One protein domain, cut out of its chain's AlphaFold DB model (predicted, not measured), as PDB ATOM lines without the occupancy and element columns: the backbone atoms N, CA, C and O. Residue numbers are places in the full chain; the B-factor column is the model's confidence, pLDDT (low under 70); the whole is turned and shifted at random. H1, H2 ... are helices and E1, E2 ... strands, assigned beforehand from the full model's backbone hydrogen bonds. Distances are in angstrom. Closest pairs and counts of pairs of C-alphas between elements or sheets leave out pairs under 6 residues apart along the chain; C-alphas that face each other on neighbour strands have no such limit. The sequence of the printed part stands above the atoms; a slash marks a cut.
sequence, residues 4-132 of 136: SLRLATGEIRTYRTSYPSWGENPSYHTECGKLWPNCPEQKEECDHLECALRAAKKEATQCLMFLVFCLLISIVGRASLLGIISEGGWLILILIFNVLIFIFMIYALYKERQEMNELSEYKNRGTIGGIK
ATOM      1  N   SER A   4      22.166  20.055  -5.368       91.19
ATOM      2  CA  SER A   4      21.728  21.055  -4.400       91.19
ATOM      3  C   SER A   4      22.097  22.446  -4.905       91.19
ATOM      4  O   SER A   4      23.256  22.723  -5.215       91.19
ATOM      5  N   LEU A   5      21.101  23.322  -5.020       91.38
ATOM      6  CA  LEU A   5      21.262  24.701  -5.468       91.38
ATOM      7  C   LEU A   5      20.869  25.639  -4.328       91.38
ATOM      8  O   LEU A   5      19.752  25.584  -3.816       91.38
ATOM      9  N   ARG A   6      21.793  26.512  -3.926       93.12
ATOM     10  CA  ARG A   6      21.558  27.550  -2.926       93.12
ATOM     11  C   ARG A   6      21.211  28.861  -3.616       93.12
ATOM     12  O   ARG A   6      22.020  29.396  -4.373       93.12
ATOM     13  N   LEU A   7      20.030  29.395  -3.339       92.50
ATOM     14  CA  LEU A   7      19.621  30.719  -3.786       92.50
ATOM     15  C   LEU A   7      20.387  31.796  -3.004       92.50
ATOM     16  O   LEU A   7      20.776  31.596  -1.852       92.50
ATOM     17  N   ALA A   8      20.552  32.976  -3.600       90.81
ATOM     18  CA  ALA A   8      21.149  34.141  -2.941       90.81
ATOM     19  C   ALA A   8      20.383  34.580  -1.676       90.81
ATOM     20  O   ALA A   8      20.960  35.212  -0.798       90.81
ATOM     21  N   THR A   9      19.107  34.203  -1.559       91.00
ATOM     22  CA  THR A   9      18.280  34.379  -0.354       91.00
ATOM     23  C   THR A   9      18.691  33.467   0.805       91.00
ATOM     24  O   THR A   9      18.261  33.680   1.933       91.00
ATOM     25  N   GLY A  10      19.517  32.450   0.548       89.69
ATOM     26  CA  GLY A  10      19.935  31.441   1.517       89.69
ATOM     27  C   GLY A  10      19.126  30.144   1.468       89.69
ATOM     28  O   GLY A  10      19.559  29.170   2.081       89.69
ATOM     29  N   GLU A  11      18.017  30.101   0.725       92.75
ATOM     30  CA  GLU A  11      17.205  28.892   0.523       92.75
ATOM     31  C   GLU A  11      17.996  27.832  -0.257       92.75
ATOM     32  O   GLU A  11      18.649  28.145  -1.252       92.75
ATOM     33  N   ILE A  12      17.947  26.578   0.193       91.94
ATOM     34  CA  ILE A  12      18.588  25.445  -0.479       91.94
ATOM     35  C   ILE A  12      17.499  24.584  -1.103       91.94
ATOM     36  O   ILE A  12      16.605  24.110  -0.404       91.94
ATOM     37  N   ARG A  13      17.604  24.355  -2.411       89.88
ATOM     38  CA  ARG A  13      16.734  23.451  -3.162       89.88
ATOM     39  C   ARG A  13      17.507  22.226  -3.597       89.88
ATOM     40  O   ARG A  13      18.595  22.347  -4.159       89.88
ATOM     41  N   THR A  14      16.946  21.058  -3.325       90.75
ATOM     42  CA  THR A  14      17.524  19.772  -3.702       90.75
ATOM     43  C   THR A  14      16.682  19.143  -4.799       90.75
ATOM     44  O   THR A  14      15.460  19.069  -4.694       90.75
ATOM     45  N   TYR A  15      17.346  18.703  -5.861       90.81
ATOM     46  CA  TYR A  15      16.713  18.106  -7.029       90.81
ATOM     47  C   TYR A  15      17.201  16.675  -7.188       90.81
ATOM     48  O   TYR A  15      18.404  16.404  -7.085       90.81
ATOM     49  N   ARG A  16      16.265  15.763  -7.461       89.38
ATOM     50  CA  ARG A  16      16.608  14.381  -7.781       89.38
ATOM     51  C   ARG A  16      17.312  14.304  -9.124       89.38
ATOM     52  O   ARG A  16      17.003  15.029 -10.064       89.38
ATOM     53  N   THR A  17      18.268  13.396  -9.199       91.69
ATOM     54  CA  THR A  17      19.059  13.129 -10.408       91.69
ATOM     55  C   THR A  17      18.899  11.710 -10.919       91.69
ATOM     56  O   THR A  17      19.273  11.414 -12.057       91.69
ATOM     57  N   SER A  18      18.334  10.840 -10.085       90.94
ATOM     58  CA  SER A  18      17.971   9.486 -10.449       90.94
ATOM     59  C   SER A  18      16.553   9.451 -11.015       90.94
ATOM     60  O   SER A  18      15.690  10.233 -10.625       90.94
ATOM     61  N   TYR A  19      16.304   8.541 -11.950       87.62
ATOM     62  CA  TYR A  19      14.961   8.270 -12.447       87.62
ATOM     63  C   TYR A  19      14.707   6.766 -12.520       87.62
ATOM     64  O   TYR A  19      15.629   5.996 -12.822       87.62
ATOM     65  N   PRO A  20      13.457   6.323 -12.307       87.50
ATOM     66  CA  PRO A  20      13.134   4.912 -12.375       87.50
ATOM     67  C   PRO A  20      13.185   4.401 -13.821       87.50
ATOM     68  O   PRO A  20      12.828   5.083 -14.799       87.50
ATOM     69  N   SER A  21      13.636   3.163 -13.958       85.56
ATOM     70  CA  SER A  21      13.461   2.328 -15.135       85.56
ATOM     71  C   SER A  21      12.577   1.156 -14.748       85.56
ATOM     72  O   SER A  21      12.901   0.381 -13.848       85.56
ATOM     73  N   TRP A  22      11.428   1.071 -15.409       79.06
ATOM     74  CA  TRP A  22      10.435   0.033 -15.181       79.06
ATOM     75  C   TRP A  22      10.734  -1.130 -16.130       79.06
ATOM     76  O   TRP A  22      10.751  -0.947 -17.346       79.06
ATOM     77  N   GLY A  23      11.004  -2.306 -15.572       76.00
ATOM     78  CA  GLY A  23      11.339  -3.533 -16.294       76.00
ATOM     79  C   GLY A  23      11.300  -4.737 -15.355       76.00
ATOM     80  O   GLY A  23      10.875  -4.602 -14.209       76.00
ATOM     81  N   GLU A  24      11.764  -5.895 -15.828       75.94
ATOM     82  CA  GLU A  24      11.800  -7.146 -15.046       75.94
ATOM     83  C   GLU A  24      12.594  -6.993 -13.735       75.94
ATOM     84  O   GLU A  24      12.237  -7.586 -12.723       75.94
ATOM     85  N   ASN A  25      13.596  -6.104 -13.729       80.75
ATOM     86  CA  ASN A  25      14.294  -5.640 -12.532       80.75
ATOM     87  C   ASN A  25      14.199  -4.106 -12.436       80.75
ATOM     88  O   ASN A  25      14.959  -3.409 -13.126       80.75
ATOM     89  N   PRO A  26      13.268  -3.552 -11.630       83.81
ATOM     90  CA  PRO A  26      13.159  -2.111 -11.465       83.81
ATOM     91  C   PRO A  26      14.464  -1.571 -10.888       83.81
ATOM     92  O   PRO A  26      14.980  -2.079  -9.898       83.81
ATOM     93  N   SER A  27      15.016  -0.556 -11.539       88.88
ATOM     94  CA  SER A  27      16.287   0.049 -11.146       88.88
ATOM     95  C   SER A  27      16.261   1.550 -11.386       88.88
ATOM     96  O   SER A  27      15.469   2.071 -12.175       88.88
ATOM     97  N   TYR A  28      17.115   2.262 -10.666       87.62
ATOM     98  CA  TYR A  28      17.266   3.703 -10.772       87.62
ATOM     99  C   TYR A  28      18.505   4.006 -11.590       87.62
ATOM    100  O   TYR A  28      19.582   3.475 -11.324       87.62
ATOM    101  N   HIS A  29      18.348   4.865 -12.588       89.56
ATOM    102  CA  HIS A  29      19.424   5.242 -13.490       89.56
ATOM    103  C   HIS A  29      19.661   6.742 -13.424       89.56
ATOM    104  O   HIS A  29      18.751   7.528 -13.171       89.56
ATOM    105  N   THR A  30      20.889   7.128 -13.723       89.06
ATOM    106  CA  THR A  30      21.265   8.506 -14.039       89.06
ATOM    107  C   THR A  30      21.782   8.561 -15.462       89.06
ATOM    108  O   THR A  30      22.232   7.557 -16.015       89.06
ATOM    109  N   GLU A  31      21.771   9.751 -16.053       87.25
ATOM    110  CA  GLU A  31      22.342   9.916 -17.385       87.25
ATOM    111  C   GLU A  31      23.863   9.695 -17.399       87.25
ATOM    112  O   GLU A  31      24.407   9.158 -18.357       87.25
ATOM    113  N   CYS A  32      24.550  10.006 -16.297       87.62
ATOM    114  CA  CYS A  32      25.986   9.768 -16.157       87.62
ATOM    115  C   CYS A  32      26.364   8.285 -15.967       87.62
ATOM    116  O   CYS A  32      27.505   7.989 -15.622       87.62
ATOM    117  N   GLY A  33      25.422   7.353 -16.140       86.75
ATOM    118  CA  GLY A  33      25.689   5.915 -16.146       86.75
ATOM    119  C   GLY A  33      25.721   5.244 -14.772       86.75
ATOM    120  O   GLY A  33      26.042   4.060 -14.700       86.75
ATOM    121  N   LYS A  34      25.370   5.940 -13.679       87.50
ATOM    122  CA  LYS A  34      25.182   5.272 -12.379       87.50
ATOM    123  C   LYS A  34      23.842   4.548 -12.344       87.50
ATOM    124  O   LYS A  34      22.834   5.087 -12.818       87.50
ATOM    125  N   LEU A  35      23.859   3.358 -11.750       89.75
ATOM    126  CA  LEU A  35      22.719   2.466 -11.614       89.75
ATOM    127  C   LEU A  35      22.596   1.998 -10.166       89.75
ATOM    128  O   LEU A  35      23.591   1.598  -9.562       89.75
ATOM    129  N   TRP A  36      21.374   2.009  -9.645       90.69
ATOM    130  CA  TRP A  36      21.048   1.469  -8.330       90.69
ATOM    131  C   TRP A  36      19.910   0.454  -8.442       90.69
ATOM    132  O   TRP A  36      18.941   0.704  -9.162       90.69
ATOM    133  N   PRO A  37      19.992  -0.680  -7.726       87.81
ATOM    134  CA  PRO A  37      18.904  -1.654  -7.683       87.81
ATOM    135  C   PRO A  37      17.693  -1.131  -6.897       87.81
ATOM    136  O   PRO A  37      16.565  -1.495  -7.194       87.81
ATOM    137  N   ASN A  38      17.917  -0.246  -5.924       87.38
ATOM    138  CA  ASN A  38      16.879   0.361  -5.094       87.38
ATOM    139  C   ASN A  38      16.867   1.882  -5.272       87.38
ATOM    140  O   ASN A  38      17.799   2.447  -5.842       87.38
ATOM    141  N   CYS A  39      15.811   2.534  -4.773       85.25
ATOM    142  CA  CYS A  39      15.726   3.994  -4.739       85.25
ATOM    143  C   CYS A  39      16.922   4.546  -3.946       85.25
ATOM    144  O   CYS A  39      17.012   4.245  -2.752       85.25
ATOM    145  N   PRO A  40      17.849   5.285  -4.585       87.31
ATOM    146  CA  PRO A  40      19.030   5.783  -3.902       87.31
ATOM    147  C   PRO A  40      18.639   6.850  -2.885       87.31
ATOM    148  O   PRO A  40      17.717   7.646  -3.101       87.31
ATOM    149  N   GLU A  41      19.371   6.914  -1.778       87.75
ATOM    150  CA  GLU A  41      19.233   8.057  -0.882       87.75
ATOM    151  C   GLU A  41      19.771   9.328  -1.556       87.75
ATOM    152  O   GLU A  41      20.694   9.284  -2.373       87.75
ATOM    153  N   GLN A  42      19.277  10.503  -1.148       83.31
ATOM    154  CA  GLN A  42      19.754  11.794  -1.676       83.31
ATOM    155  C   GLN A  42      21.283  11.949  -1.587       83.31
ATOM    156  O   GLN A  42      21.897  12.658  -2.378       83.31
ATOM    157  N   LYS A  43      21.943  11.289  -0.631       83.75
ATOM    158  CA  LYS A  43      23.405  11.337  -0.482       83.75
ATOM    159  C   LYS A  43      24.145  10.496  -1.522       83.75
ATOM    160  O   LYS A  43      25.290  10.819  -1.834       83.75
ATOM    161  N   GLU A  44      23.508   9.481  -2.087       83.94
ATOM    162  CA  GLU A  44      24.106   8.525  -3.027       83.94
ATOM    163  C   GLU A  44      23.993   8.978  -4.483       83.94
ATOM    164  O   GLU A  44      24.818   8.603  -5.315       83.94
ATOM    165  N   GLU A  45      23.018   9.842  -4.766       88.50
ATOM    166  CA  GLU A  45      22.737  10.409  -6.088       88.50
ATOM    167  C   GLU A  45      23.923  11.181  -6.713       88.50
ATOM    168  O   GLU A  45      24.981  11.332  -6.098       88.50
ATOM    169  N   CYS A  46      23.811  11.647  -7.959       89.00
ATOM    170  CA  CYS A  46      24.843  12.486  -8.580       89.00
ATOM    171  C   CYS A  46      24.477  13.974  -8.528       89.00
ATOM    172  O   CYS A  46      23.324  14.353  -8.364       89.00
ATOM    173  N   ASP A  47      25.480  14.832  -8.660       91.06
ATOM    174  CA  ASP A  47      25.365  16.289  -8.573       91.06
ATOM    175  C   ASP A  47      25.424  16.941  -9.969       91.06
ATOM    176  O   ASP A  47      25.677  18.141 -10.121       91.06
ATOM    177  N   HIS A  48      25.230  16.145 -11.021       91.31
ATOM    178  CA  HIS A  48      25.251  16.609 -12.400       91.31
ATOM    179  C   HIS A  48      23.922  17.284 -12.755       91.31
ATOM    180  O   HIS A  48      22.856  16.672 -12.675       91.31
ATOM    181  N   LEU A  49      23.997  18.532 -13.230       90.12
ATOM    182  CA  LEU A  49      22.826  19.297 -13.672       90.12
ATOM    183  C   LEU A  49      22.055  18.590 -14.797       90.12
ATOM    184  O   LEU A  49      20.828  18.624 -14.831       90.12
ATOM    185  N   GLU A  50      22.766  17.923 -15.704       90.75
ATOM    186  CA  GLU A  50      22.158  17.188 -16.819       90.75
ATOM    187  C   GLU A  50      21.354  15.978 -16.336       90.75
ATOM    188  O   GLU A  50      20.244  15.746 -16.816       90.75
ATOM    189  N   CYS A  51      21.845  15.279 -15.305       90.44
ATOM    190  CA  CYS A  51      21.112  14.179 -14.685       90.44
ATOM    191  C   CYS A  51      19.830  14.675 -14.004       90.44
ATOM    192  O   CYS A  51      18.784  14.060 -14.196       90.44
ATOM    193  N   ALA A  52      19.878  15.815 -13.302       90.56
ATOM    194  CA  ALA A  52      18.686  16.442 -12.720       90.56
ATOM    195  C   ALA A  52      17.650  16.828 -13.790       90.56
ATOM    196  O   ALA A  52      16.472  16.495 -13.681       90.56
ATOM    197  N   LEU A  53      18.091  17.473 -14.877       91.25
ATOM    198  CA  LEU A  53      17.212  17.853 -15.988       91.25
ATOM    199  C   LEU A  53      16.563  16.636 -16.652       91.25
ATOM    200  O   LEU A  53      15.383  16.666 -17.008       91.25
ATOM    201  N   ARG A  54      17.338  15.567 -16.851       91.12
ATOM    202  CA  ARG A  54      16.847  14.347 -17.490       91.12
ATOM    203  C   ARG A  54      15.885  13.582 -16.585       91.12
ATOM    204  O   ARG A  54      14.889  13.075 -17.104       91.12
ATOM    205  N   ALA A  55      16.138  13.552 -15.277       90.12
ATOM    206  CA  ALA A  55      15.222  12.994 -14.287       90.12
ATOM    207  C   ALA A  55      13.879  13.740 -14.287       90.12
ATOM    208  O   ALA A  55      12.864  13.126 -14.618       90.12
ATOM    209  N   ALA A  56      13.895  15.064 -14.102       89.25
ATOM    210  CA  ALA A  56      12.688  15.899 -14.110       89.25
ATOM    211  C   ALA A  56      11.884  15.763 -15.417       89.25
ATOM    212  O   ALA A  56      10.660  15.633 -15.422       89.25
ATOM    213  N   LYS A  57      12.564  15.710 -16.573       89.19
ATOM    214  CA  LYS A  57      11.892  15.486 -17.864       89.19
ATOM    215  C   LYS A  57      11.188  14.125 -17.922       89.19
ATOM    216  O   LYS A  57      10.103  14.014 -18.504       89.19
ATOM    217  N   LYS A  58      11.812  13.077 -17.377       87.75
ATOM    218  CA  LYS A  58      11.255  11.722 -17.396       87.75
ATOM    219  C   LYS A  58      10.060  11.609 -16.449       87.75
ATOM    220  O   LYS A  58       9.046  11.050 -16.862       87.75
ATOM    221  N   GLU A  59      10.144  12.198 -15.259       85.06
ATOM    222  CA  GLU A  59       9.047  12.254 -14.281       85.06
ATOM    223  C   GLU A  59       7.841  13.033 -14.829       85.06
ATOM    224  O   GLU A  59       6.722  12.512 -14.832       85.06
ATOM    225  N   ALA A  60       8.063  14.200 -15.446       84.81
ATOM    226  CA  ALA A  60       7.003  14.958 -16.113       84.81
ATOM    227  C   ALA A  60       6.313  14.155 -17.235       84.81
ATOM    228  O   ALA A  60       5.088  14.176 -17.371       84.81
ATOM    229  N   THR A  61       7.090  13.411 -18.031       85.69
ATOM    230  CA  THR A  61       6.548  12.568 -19.111       85.69
ATOM    231  C   THR A  61       5.743  11.392 -18.554       85.69
ATOM    232  O   THR A  61       4.681  11.069 -19.084       85.69
ATOM    233  N   GLN A  62       6.212  10.763 -17.473       83.06
ATOM    234  CA  GLN A  62       5.495   9.679 -16.799       83.06
ATOM    235  C   GLN A  62       4.177  10.163 -16.187       83.06
ATOM    236  O   GLN A  62       3.145   9.531 -16.411       83.06
ATOM    237  N   CYS A  63       4.177  11.313 -15.507       82.94
ATOM    238  CA  CYS A  63       2.954  11.932 -14.994       82.94
ATOM    239  C   CYS A  63       1.960  12.253 -16.119       82.94
ATOM    240  O   CYS A  63       0.760  12.022 -15.964       82.94
ATOM    241  N   LEU A  64       2.442  12.738 -17.270       83.69
ATOM    242  CA  LEU A  64       1.590  13.040 -18.421       83.69
ATOM    243  C   LEU A  64       0.956  11.768 -18.997       83.69
ATOM    244  O   LEU A  64      -0.249  11.738 -19.234       83.69
ATOM    245  N   MET A  65       1.750  10.711 -19.195       83.62
ATOM    246  CA  MET A  65       1.240   9.422 -19.677       83.62
ATOM    247  C   MET A  65       0.210   8.829 -18.714       83.62
ATOM    248  O   MET A  65      -0.837   8.360 -19.157       83.62
ATOM    249  N   PHE A  66       0.473   8.890 -17.406       83.56
ATOM    250  CA  PHE A  66      -0.466   8.412 -16.395       83.56
ATOM    251  C   PHE A  66      -1.771   9.217 -16.405       83.56
ATOM    252  O   PHE A  66      -2.849   8.631 -16.353       83.56
ATOM    253  N   LEU A  67      -1.706  10.544 -16.578       83.31
ATOM    254  CA  LEU A  67      -2.898  11.383 -16.721       83.31
ATOM    255  C   LEU A  67      -3.738  10.974 -17.937       83.31
ATOM    256  O   LEU A  67      -4.956  10.824 -17.820       83.31
ATOM    257  N   VAL A  68      -3.103  10.773 -19.097       85.06
ATOM    258  CA  VAL A  68      -3.796  10.330 -20.320       85.06
ATOM    259  C   VAL A  68      -4.455   8.967 -20.102       85.06
ATOM    260  O   VAL A  68      -5.614   8.779 -20.468       85.06
ATOM    261  N   PHE A  69      -3.757   8.036 -19.453       86.19
ATOM    262  CA  PHE A  69      -4.292   6.718 -19.121       86.19
ATOM    263  C   PHE A  69      -5.509   6.795 -18.186       86.19
ATOM    264  O   PHE A  69      -6.539   6.182 -18.467       86.19
ATOM    265  N   CYS A  70      -5.439   7.599 -17.119       83.12
ATOM    266  CA  CYS A  70      -6.571   7.826 -16.222       83.12
ATOM    267  C   CYS A  70      -7.776   8.420 -16.960       83.12
ATOM    268  O   CYS A  70      -8.890   7.937 -16.775       83.12
ATOM    269  N   LEU A  71      -7.567   9.408 -17.838       83.94
ATOM    270  CA  LEU A  71      -8.645   9.987 -18.645       83.94
ATOM    271  C   LEU A  71      -9.331   8.943 -19.532       83.94
ATOM    272  O   LEU A  71     -10.560   8.923 -19.603       83.94
ATOM    273  N   LEU A  72      -8.563   8.053 -20.168       85.38
ATOM    274  CA  LEU A  72      -9.116   6.972 -20.988       85.38
ATOM    275  C   LEU A  72      -9.977   6.015 -20.154       85.38
ATOM    276  O   LEU A  72     -11.106   5.721 -20.551       85.38
ATOM    277  N   ILE A  73      -9.503   5.595 -18.976       83.69
ATOM    278  CA  ILE A  73     -10.289   4.756 -18.055       83.69
ATOM    279  C   ILE A  73     -11.572   5.473 -17.631       83.69
ATOM    280  O   ILE A  73     -12.644   4.870 -17.650       83.69
ATOM    281  N   SER A  74     -11.499   6.763 -17.290       79.94
ATOM    282  CA  SER A  74     -12.674   7.540 -16.889       79.94
ATOM    283  C   SER A  74     -13.700   7.695 -18.017       79.94
ATOM    284  O   SER A  74     -14.891   7.804 -17.727       79.94
ATOM    285  N   ILE A  75     -13.275   7.743 -19.284       81.06
ATOM    286  CA  ILE A  75     -14.175   7.820 -20.448       81.06
ATOM    287  C   ILE A  75     -14.830   6.461 -20.702       81.06
ATOM    288  O   ILE A  75     -16.055   6.384 -20.804       81.06
ATOM    289  N   VAL A  76     -14.034   5.387 -20.744       80.69
ATOM    290  CA  VAL A  76     -14.534   4.020 -20.962       80.69
ATOM    291  C   VAL A  76     -15.475   3.605 -19.833       80.69
ATOM    292  O   VAL A  76     -16.582   3.153 -20.100       80.69
ATOM    293  N   GLY A  77     -15.096   3.843 -18.575       75.38
ATOM    294  CA  GLY A  77     -15.934   3.531 -17.417       75.38
ATOM    295  C   GLY A  77     -17.284   4.252 -17.446       75.38
ATOM    296  O   GLY A  77     -18.309   3.648 -17.140       75.38
ATOM    297  N   ARG A  78     -17.314   5.519 -17.885       72.31
ATOM    298  CA  ARG A  78     -18.568   6.271 -18.068       72.31
ATOM    299  C   ARG A  78     -19.435   5.704 -19.191       72.31
ATOM    300  O   ARG A  78     -20.645   5.607 -19.004       72.31
ATOM    301  N   ALA A  79     -18.840   5.316 -20.318       69.25
ATOM    302  CA  ALA A  79     -19.570   4.694 -21.423       69.25
ATOM    303  C   ALA A  79     -20.216   3.362 -21.000       69.25
ATOM    304  O   ALA A  79     -21.376   3.115 -21.320       69.25
ATOM    305  N   SER A  80     -19.504   2.549 -20.214       68.50
ATOM    306  CA  SER A  80     -20.010   1.279 -19.682       68.50
ATOM    307  C   SER A  80     -21.139   1.464 -18.661       68.50
ATOM    308  O   SER A  80     -22.110   0.712 -18.670       68.50
ATOM    309  N   LEU A  81     -21.036   2.474 -17.787       65.31
ATOM    310  CA  LEU A  81     -22.021   2.745 -16.731       65.31
ATOM    311  C   LEU A  81     -23.319   3.376 -17.257       65.31
ATOM    312  O   LEU A  81     -24.385   3.108 -16.708       65.31
ATOM    313  N   LEU A  82     -23.264   4.157 -18.342       63.69
ATOM    314  CA  LEU A  82     -24.465   4.687 -19.004       63.69
ATOM    315  C   LEU A  82     -25.371   3.579 -19.577       63.69
ATOM    316  O   LEU A  82     -26.565   3.811 -19.753       63.69
ATOM    317  N   GLY A  83     -24.832   2.381 -19.834       61.31
ATOM    318  CA  GLY A  83     -25.604   1.214 -20.276       61.31
ATOM    319  C   GLY A  83     -26.287   0.427 -19.148       61.31
ATOM    320  O   GLY A  83     -27.151  -0.398 -19.432       61.31
ATOM    321  N   ILE A  84     -25.925   0.668 -17.882       63.31
ATOM    322  CA  ILE A  84     -26.376  -0.101 -16.709       63.31
ATOM    323  C   ILE A  84     -27.038   0.872 -15.725       63.31
ATOM    324  O   ILE A  84     -26.521   1.182 -14.655       63.31
ATOM    325  N   ILE A  85     -28.178   1.438 -16.115       63.38
ATOM    326  CA  ILE A  85     -28.953   2.335 -15.253       63.38
ATOM    327  C   ILE A  85     -29.879   1.483 -14.383       63.38
ATOM    328  O   ILE A  85     -30.883   0.980 -14.878       63.38
ATOM    329  N   SER A  86     -29.596   1.374 -13.079       58.25
ATOM    330  CA  SER A  86     -30.686   1.187 -12.105       58.25
ATOM    331  C   SER A  86     -30.445   1.748 -10.697       58.25
ATOM    332  O   SER A  86     -31.428   1.944  -9.995       58.25
ATOM    333  N   GLU A  87     -29.224   2.104 -10.267       63.56
ATOM    334  CA  GLU A  87     -29.008   2.670  -8.915       63.56
ATOM    335  C   GLU A  87     -27.983   3.825  -8.908       63.56
ATOM    336  O   GLU A  87     -26.770   3.638  -8.837       63.56
ATOM    337  N   GLY A  88     -28.479   5.065  -9.004       62.69
ATOM    338  CA  GLY A  88     -27.679   6.275  -9.265       62.69
ATOM    339  C   GLY A  88     -26.770   6.784  -8.133       62.69
ATOM    340  O   GLY A  88     -25.986   7.703  -8.365       62.69
ATOM    341  N   GLY A  89     -26.827   6.209  -6.927       70.19
ATOM    342  CA  GLY A  89     -26.049   6.690  -5.772       70.19
ATOM    343  C   GLY A  89     -24.531   6.515  -5.925       70.19
ATOM    344  O   GLY A  89     -23.757   7.414  -5.596       70.19
ATOM    345  N   TRP A  90     -24.093   5.391  -6.498       71.50
ATOM    346  CA  TRP A  90     -22.668   5.073  -6.663       71.50
ATOM    347  C   TRP A  90     -21.986   5.907  -7.754       71.50
ATOM    348  O   TRP A  90     -20.790   6.186  -7.667       71.50
ATOM    349  N   LEU A  91     -22.747   6.370  -8.752       73.06
ATOM    350  CA  LEU A  91     -22.223   7.177  -9.860       73.06
ATOM    351  C   LEU A  91     -21.675   8.526  -9.383       73.06
ATOM    352  O   LEU A  91     -20.643   8.981  -9.877       73.06
ATOM    353  N   ILE A  92     -22.329   9.145  -8.395       76.81
ATOM    354  CA  ILE A  92     -21.912  10.440  -7.845       76.81
ATOM    355  C   ILE A  92     -20.586  10.295  -7.086       76.81
ATOM    356  O   ILE A  92     -19.675  11.096  -7.290       76.81
ATOM    357  N   LEU A  93     -20.437   9.244  -6.269       79.69
ATOM    358  CA  LEU A  93     -19.196   8.973  -5.534       79.69
ATOM    359  C   LEU A  93     -18.019   8.700  -6.479       79.69
ATOM    360  O   LEU A  93     -16.937   9.258  -6.292       79.69
ATOM    361  N   ILE A  94     -18.242   7.907  -7.533       77.94
ATOM    362  CA  ILE A  94     -17.234   7.648  -8.569       77.94
ATOM    363  C   ILE A  94     -16.833   8.955  -9.262       77.94
ATOM    364  O   ILE A  94     -15.646   9.187  -9.501       77.94
ATOM    365  N   LEU A  95     -17.792   9.830  -9.572       79.00
ATOM    366  CA  LEU A  95     -17.518  11.101 -10.237       79.00
ATOM    367  C   LEU A  95     -16.684  12.035  -9.352       79.00
ATOM    368  O   LEU A  95     -15.685  12.574  -9.825       79.00
ATOM    369  N   ILE A  96     -17.030  12.163  -8.067       85.31
ATOM    370  CA  ILE A  96     -16.258  12.953  -7.094       85.31
ATOM    371  C   ILE A  96     -14.828  12.409  -6.972       85.31
ATOM    372  O   ILE A  96     -13.869  13.176  -7.054       85.31
ATOM    373  N   PHE A  97     -14.666  11.090  -6.844       84.00
ATOM    374  CA  PHE A  97     -13.350  10.458  -6.735       84.00
ATOM    375  C   PHE A  97     -12.476  10.705  -7.976       84.00
ATOM    376  O   PHE A  97     -11.300  11.046  -7.852       84.00
ATOM    377  N   ASN A  98     -13.058  10.628  -9.178       82.12
ATOM    378  CA  ASN A  98     -12.354  10.951 -10.424       82.12
ATOM    379  C   ASN A  98     -11.901  12.418 -10.472       82.12
ATOM    380  O   ASN A  98     -10.785  12.695 -10.908       82.12
ATOM    381  N   VAL A  99     -12.739  13.357 -10.018       85.94
ATOM    382  CA  VAL A  99     -12.380  14.785  -9.968       85.94
ATOM    383  C   VAL A  99     -11.213  15.021  -9.006       85.94
ATOM    384  O   VAL A  99     -10.286  15.749  -9.352       85.94
ATOM    385  N   LEU A 100     -11.208  14.376  -7.835       89.00
ATOM    386  CA  LEU A 100     -10.110  14.498  -6.869       89.00
ATOM    387  C   LEU A 100      -8.782  13.971  -7.426       89.00
ATOM    388  O   LEU A 100      -7.768  14.663  -7.329       89.00
ATOM    389  N   ILE A 101      -8.790  12.793  -8.062       85.75
ATOM    390  CA  ILE A 101      -7.601  12.249  -8.739       85.75
ATOM    391  C   ILE A 101      -7.114  13.217  -9.817       85.75
ATOM    392  O   ILE A 101      -5.916  13.470  -9.929       85.75
ATOM    393  N   PHE A 102      -8.033  13.792 -10.591       84.62
ATOM    394  CA  PHE A 102      -7.684  14.721 -11.658       84.62
ATOM    395  C   PHE A 102      -7.020  16.001 -11.128       84.62
ATOM    396  O   PHE A 102      -5.995  16.423 -11.660       84.62
ATOM    397  N   ILE A 103      -7.545  16.582 -10.043       89.06
ATOM    398  CA  ILE A 103      -6.943  17.751  -9.382       89.06
ATOM    399  C   ILE A 103      -5.541  17.415  -8.859       89.06
ATOM    400  O   ILE A 103      -4.596  18.164  -9.118       89.06
ATOM    401  N   PHE A 104      -5.389  16.281  -8.168       88.50
ATOM    402  CA  PHE A 104      -4.094  15.826  -7.657       88.50
ATOM    403  C   PHE A 104      -3.066  15.653  -8.785       88.50
ATOM    404  O   PHE A 104      -1.924  16.092  -8.667       88.50
ATOM    405  N   MET A 105      -3.487  15.082  -9.914       82.31
ATOM    406  CA  MET A 105      -2.635  14.881 -11.086       82.31
ATOM    407  C   MET A 105      -2.224  16.187 -11.769       82.31
ATOM    408  O   MET A 105      -1.069  16.326 -12.168       82.31
ATOM    409  N   ILE A 106      -3.135  17.161 -11.887       86.50
ATOM    410  CA  ILE A 106      -2.790  18.497 -12.397       86.50
ATOM    411  C   ILE A 106      -1.753  19.156 -11.490       86.50
ATOM    412  O   ILE A 106      -0.782  19.723 -11.989       86.50
ATOM    413  N   TYR A 107      -1.934  19.062 -10.171       89.31
ATOM    414  CA  TYR A 107      -0.978  19.603  -9.211       89.31
ATOM    415  C   TYR A 107       0.402  18.942  -9.345       89.31
ATOM    416  O   TYR A 107       1.409  19.644  -9.409       89.31
ATOM    417  N   ALA A 108       0.451  17.610  -9.466       85.00
ATOM    418  CA  ALA A 108       1.696  16.879  -9.696       85.00
ATOM    419  C   ALA A 108       2.395  17.348 -10.984       85.00
ATOM    420  O   ALA A 108       3.561  17.727 -10.948       85.00
ATOM    421  N   LEU A 109       1.671  17.438 -12.104       85.25
ATOM    422  CA  LEU A 109       2.222  17.935 -13.372       85.25
ATOM    423  C   LEU A 109       2.721  19.377 -13.295       85.25
ATOM    424  O   LEU A 109       3.737  19.714 -13.904       85.25
ATOM    425  N   TYR A 110       1.995  20.235 -12.579       88.25
ATOM    426  CA  TYR A 110       2.405  21.615 -12.364       88.25
ATOM    427  C   TYR A 110       3.737  21.672 -11.611       88.25
ATOM    428  O   TYR A 110       4.649  22.375 -12.047       88.25
ATOM    429  N   LYS A 111       3.866  20.887 -10.536       87.44
ATOM    430  CA  LYS A 111       5.089  20.795  -9.739       87.44
ATOM    431  C   LYS A 111       6.279  20.301 -10.571       87.44
ATOM    432  O   LYS A 111       7.301  20.975 -10.609       87.44
ATOM    433  N   GLU A 112       6.123  19.199 -11.304       86.19
ATOM    434  CA  GLU A 112       7.187  18.649 -12.164       86.19
ATOM    435  C   GLU A 112       7.637  19.651 -13.238       86.19
ATOM    436  O   GLU A 112       8.825  19.845 -13.511       86.19
ATOM    437  N   ARG A 113       6.674  20.351 -13.849       86.69
ATOM    438  CA  ARG A 113       6.967  21.391 -14.839       86.69
ATOM    439  C   ARG A 113       7.692  22.578 -14.215       86.69
ATOM    440  O   ARG A 113       8.557  23.159 -14.870       86.69
ATOM    441  N   GLN A 114       7.341  22.949 -12.987       89.75
ATOM    442  CA  GLN A 114       8.033  24.002 -12.258       89.75
ATOM    443  C   GLN A 114       9.495  23.616 -12.007       89.75
ATOM    444  O   GLN A 114      10.376  24.394 -12.363       89.75
ATOM    445  N   GLU A 115       9.767  22.415 -11.492       89.25
ATOM    446  CA  GLU A 115      11.140  21.944 -11.250       89.25
ATOM    447  C   GLU A 115      11.974  21.926 -12.540       89.25
ATOM    448  O   GLU A 115      13.106  22.414 -12.574       89.25
ATOM    449  N   MET A 116      11.391  21.459 -13.648       90.06
ATOM    450  CA  MET A 116      12.049  21.495 -14.955       90.06
ATOM    451  C   MET A 116      12.350  22.930 -15.420       90.06
ATOM    452  O   MET A 116      13.437  23.194 -15.941       90.06
ATOM    453  N   ASN A 117      11.410  23.863 -15.234       90.94
ATOM    454  CA  ASN A 117      11.609  25.270 -15.580       90.94
ATOM    455  C   ASN A 117      12.736  25.888 -14.746       90.94
ATOM    456  O   ASN A 117      13.607  26.536 -15.320       90.94
ATOM    457  N   GLU A 118      12.767  25.634 -13.438       93.00
ATOM    458  CA  GLU A 118      13.807  26.117 -12.523       93.00
ATOM    459  C   GLU A 118      15.197  25.601 -12.907       93.00
ATOM    460  O   GLU A 118      16.138  26.384 -13.042       93.00
ATOM    461  N   LEU A 119      15.327  24.296 -13.168       92.94
ATOM    462  CA  LEU A 119      16.590  23.702 -13.613       92.94
ATOM    463  C   LEU A 119      17.032  24.251 -14.979       92.94
ATOM    464  O   LEU A 119      18.225  24.467 -15.213       92.94
ATOM    465  N   SER A 120      16.083  24.496 -15.888       92.38
ATOM    466  CA  SER A 120      16.373  25.091 -17.198       92.38
ATOM    467  C   SER A 120      16.792  26.559 -17.089       92.38
ATOM    468  O   SER A 120      17.692  27.004 -17.805       92.38
ATOM    469  N   GLU A 121      16.180  27.309 -16.172       93.31
ATOM    470  CA  GLU A 121      16.528  28.695 -15.887       93.31
ATOM    471  C   GLU A 121      17.939  28.765 -15.310       93.31
ATOM    472  O   GLU A 121      18.768  29.533 -15.801       93.31
ATOM    473  N   TYR A 122      18.252  27.880 -14.363       93.94
ATOM    474  CA  TYR A 122      19.582  27.789 -13.785       93.94
ATOM    475  C   TYR A 122      20.635  27.455 -14.847       93.94
ATOM    476  O   TYR A 122      21.670  28.114 -14.909       93.94
ATOM    477  N   LYS A 123      20.350  26.507 -15.750       93.31
ATOM    478  CA  LYS A 123      21.248  26.166 -16.866       93.31
ATOM    479  C   LYS A 123      21.543  27.362 -17.778       93.31
ATOM    480  O   LYS A 123      22.677  27.526 -18.215       93.31
ATOM    481  N   ASN A 124      20.529  28.166 -18.089       94.06
ATOM    482  CA  ASN A 124      20.639  29.233 -19.088       94.06
ATOM    483  C   ASN A 124      21.109  30.573 -18.506       94.06
ATOM    484  O   ASN A 124      21.745  31.356 -19.206       94.06
ATOM    485  N   ARG A 125      20.742  30.872 -17.257       93.31
ATOM    486  CA  ARG A 125      20.913  32.195 -16.632       93.31
ATOM    487  C   ARG A 125      21.649  32.151 -15.295       93.31
ATOM    488  O   ARG A 125      22.020  33.205 -14.786       93.31
ATOM    489  N   GLY A 126      21.848  30.969 -14.709       91.62
ATOM    490  CA  GLY A 126      22.361  30.831 -13.343       91.62
ATOM    491  C   GLY A 126      21.382  31.336 -12.276       91.62
ATOM    492  O   GLY A 126      21.795  31.682 -11.169       91.62
ATOM    493  N   THR A 127      20.089  31.424 -12.606       93.00
ATOM    494  CA  THR A 127      19.034  31.916 -11.711       93.00
ATOM    495  C   THR A 127      17.912  30.895 -11.546       93.00
ATOM    496  O   THR A 127      17.685  30.075 -12.428       93.00
ATOM    497  N   ILE A 128      17.214  30.952 -10.413       90.69
ATOM    498  CA  ILE A 128      15.983  30.207 -10.127       90.69
ATOM    499  C   ILE A 128      14.930  31.236  -9.718       90.69
ATOM    500  O   ILE A 128      15.118  31.946  -8.728       90.69
ATOM    501  N   GLY A 129      13.851  31.369 -10.490       88.44
ATOM    502  CA  GLY A 129      12.816  32.374 -10.234       88.44
ATOM    503  C   GLY A 129      13.349  33.810 -10.291       88.44
ATOM    504  O   GLY A 129      12.902  34.667  -9.534       88.44
ATOM    505  N   GLY A 130      14.354  34.073 -11.133       88.75
ATOM    506  CA  GLY A 130      15.041  35.363 -11.237       88.75
ATOM    507  C   GLY A 130      16.071  35.648 -10.137       88.75
ATOM    508  O   GLY A 130      16.758  36.668 -10.196       88.75
ATOM    509  N   ILE A 131      16.232  34.758  -9.156       91.75
ATOM    510  CA  ILE A 131      17.205  34.898  -8.066       91.75
ATOM    511  C   ILE A 131      18.471  34.126  -8.431       91.75
ATOM    512  O   ILE A 131      18.391  32.969  -8.836       91.75
ATOM    513  N   LYS A 132      19.656  34.733  -8.274       92.00
ATOM    514  CA  LYS A 132      20.934  34.028  -8.484       92.00
ATOM    515  C   LYS A 132      21.003  32.784  -7.605       92.00
ATOM    516  O   LYS A 132      20.762  32.869  -6.401       92.00
TER     517      LYS A 132
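What this domain is: This is residues 4 to 132 of the 136 residues of an uncharacterized protein of Methanosaeta sp. PtaB.Bin005 (UniProt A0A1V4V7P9). What shape? A long helical hairpin, H1 and H2, has antiparallel strand hairpins E1 E2 and E3 E4 near one end. How large? The 129 printed residues, mostly helix, are loose, radius of gyration of the C-alphas 19.7 A, spanning 61 by 39 by 21 A.

Where its parts are: Which strands? E1 is residues 4 to 7, E2 12 to 15, E3 19 to 21, E4 27 to 29. Which helices? H1, residues 49 to 82, runs 49.8 A from C-alpha 49 (22.826, 19.297, -13.672). H2, residues 89 to 125, runs 54.5 A to C-alpha 125 (20.913, 32.195, -16.632).

How they stand to each other: The strands? N 5 of E1 and O 13 of E2, 2.8 A, are within hydrogen-bond range. The helices? H1 and H2 touch, opposite ways at a shallow tilt of 19 degrees, closest C-alphas 60 and 112, 5.4 A. Every O i to N i+4 pair in H1 is within range, 32 of 33 in H2.

The domain as a whole: Long links? E4 to H1 is long. Low confidence? Residues 79 to 88 are under pLDDT 70.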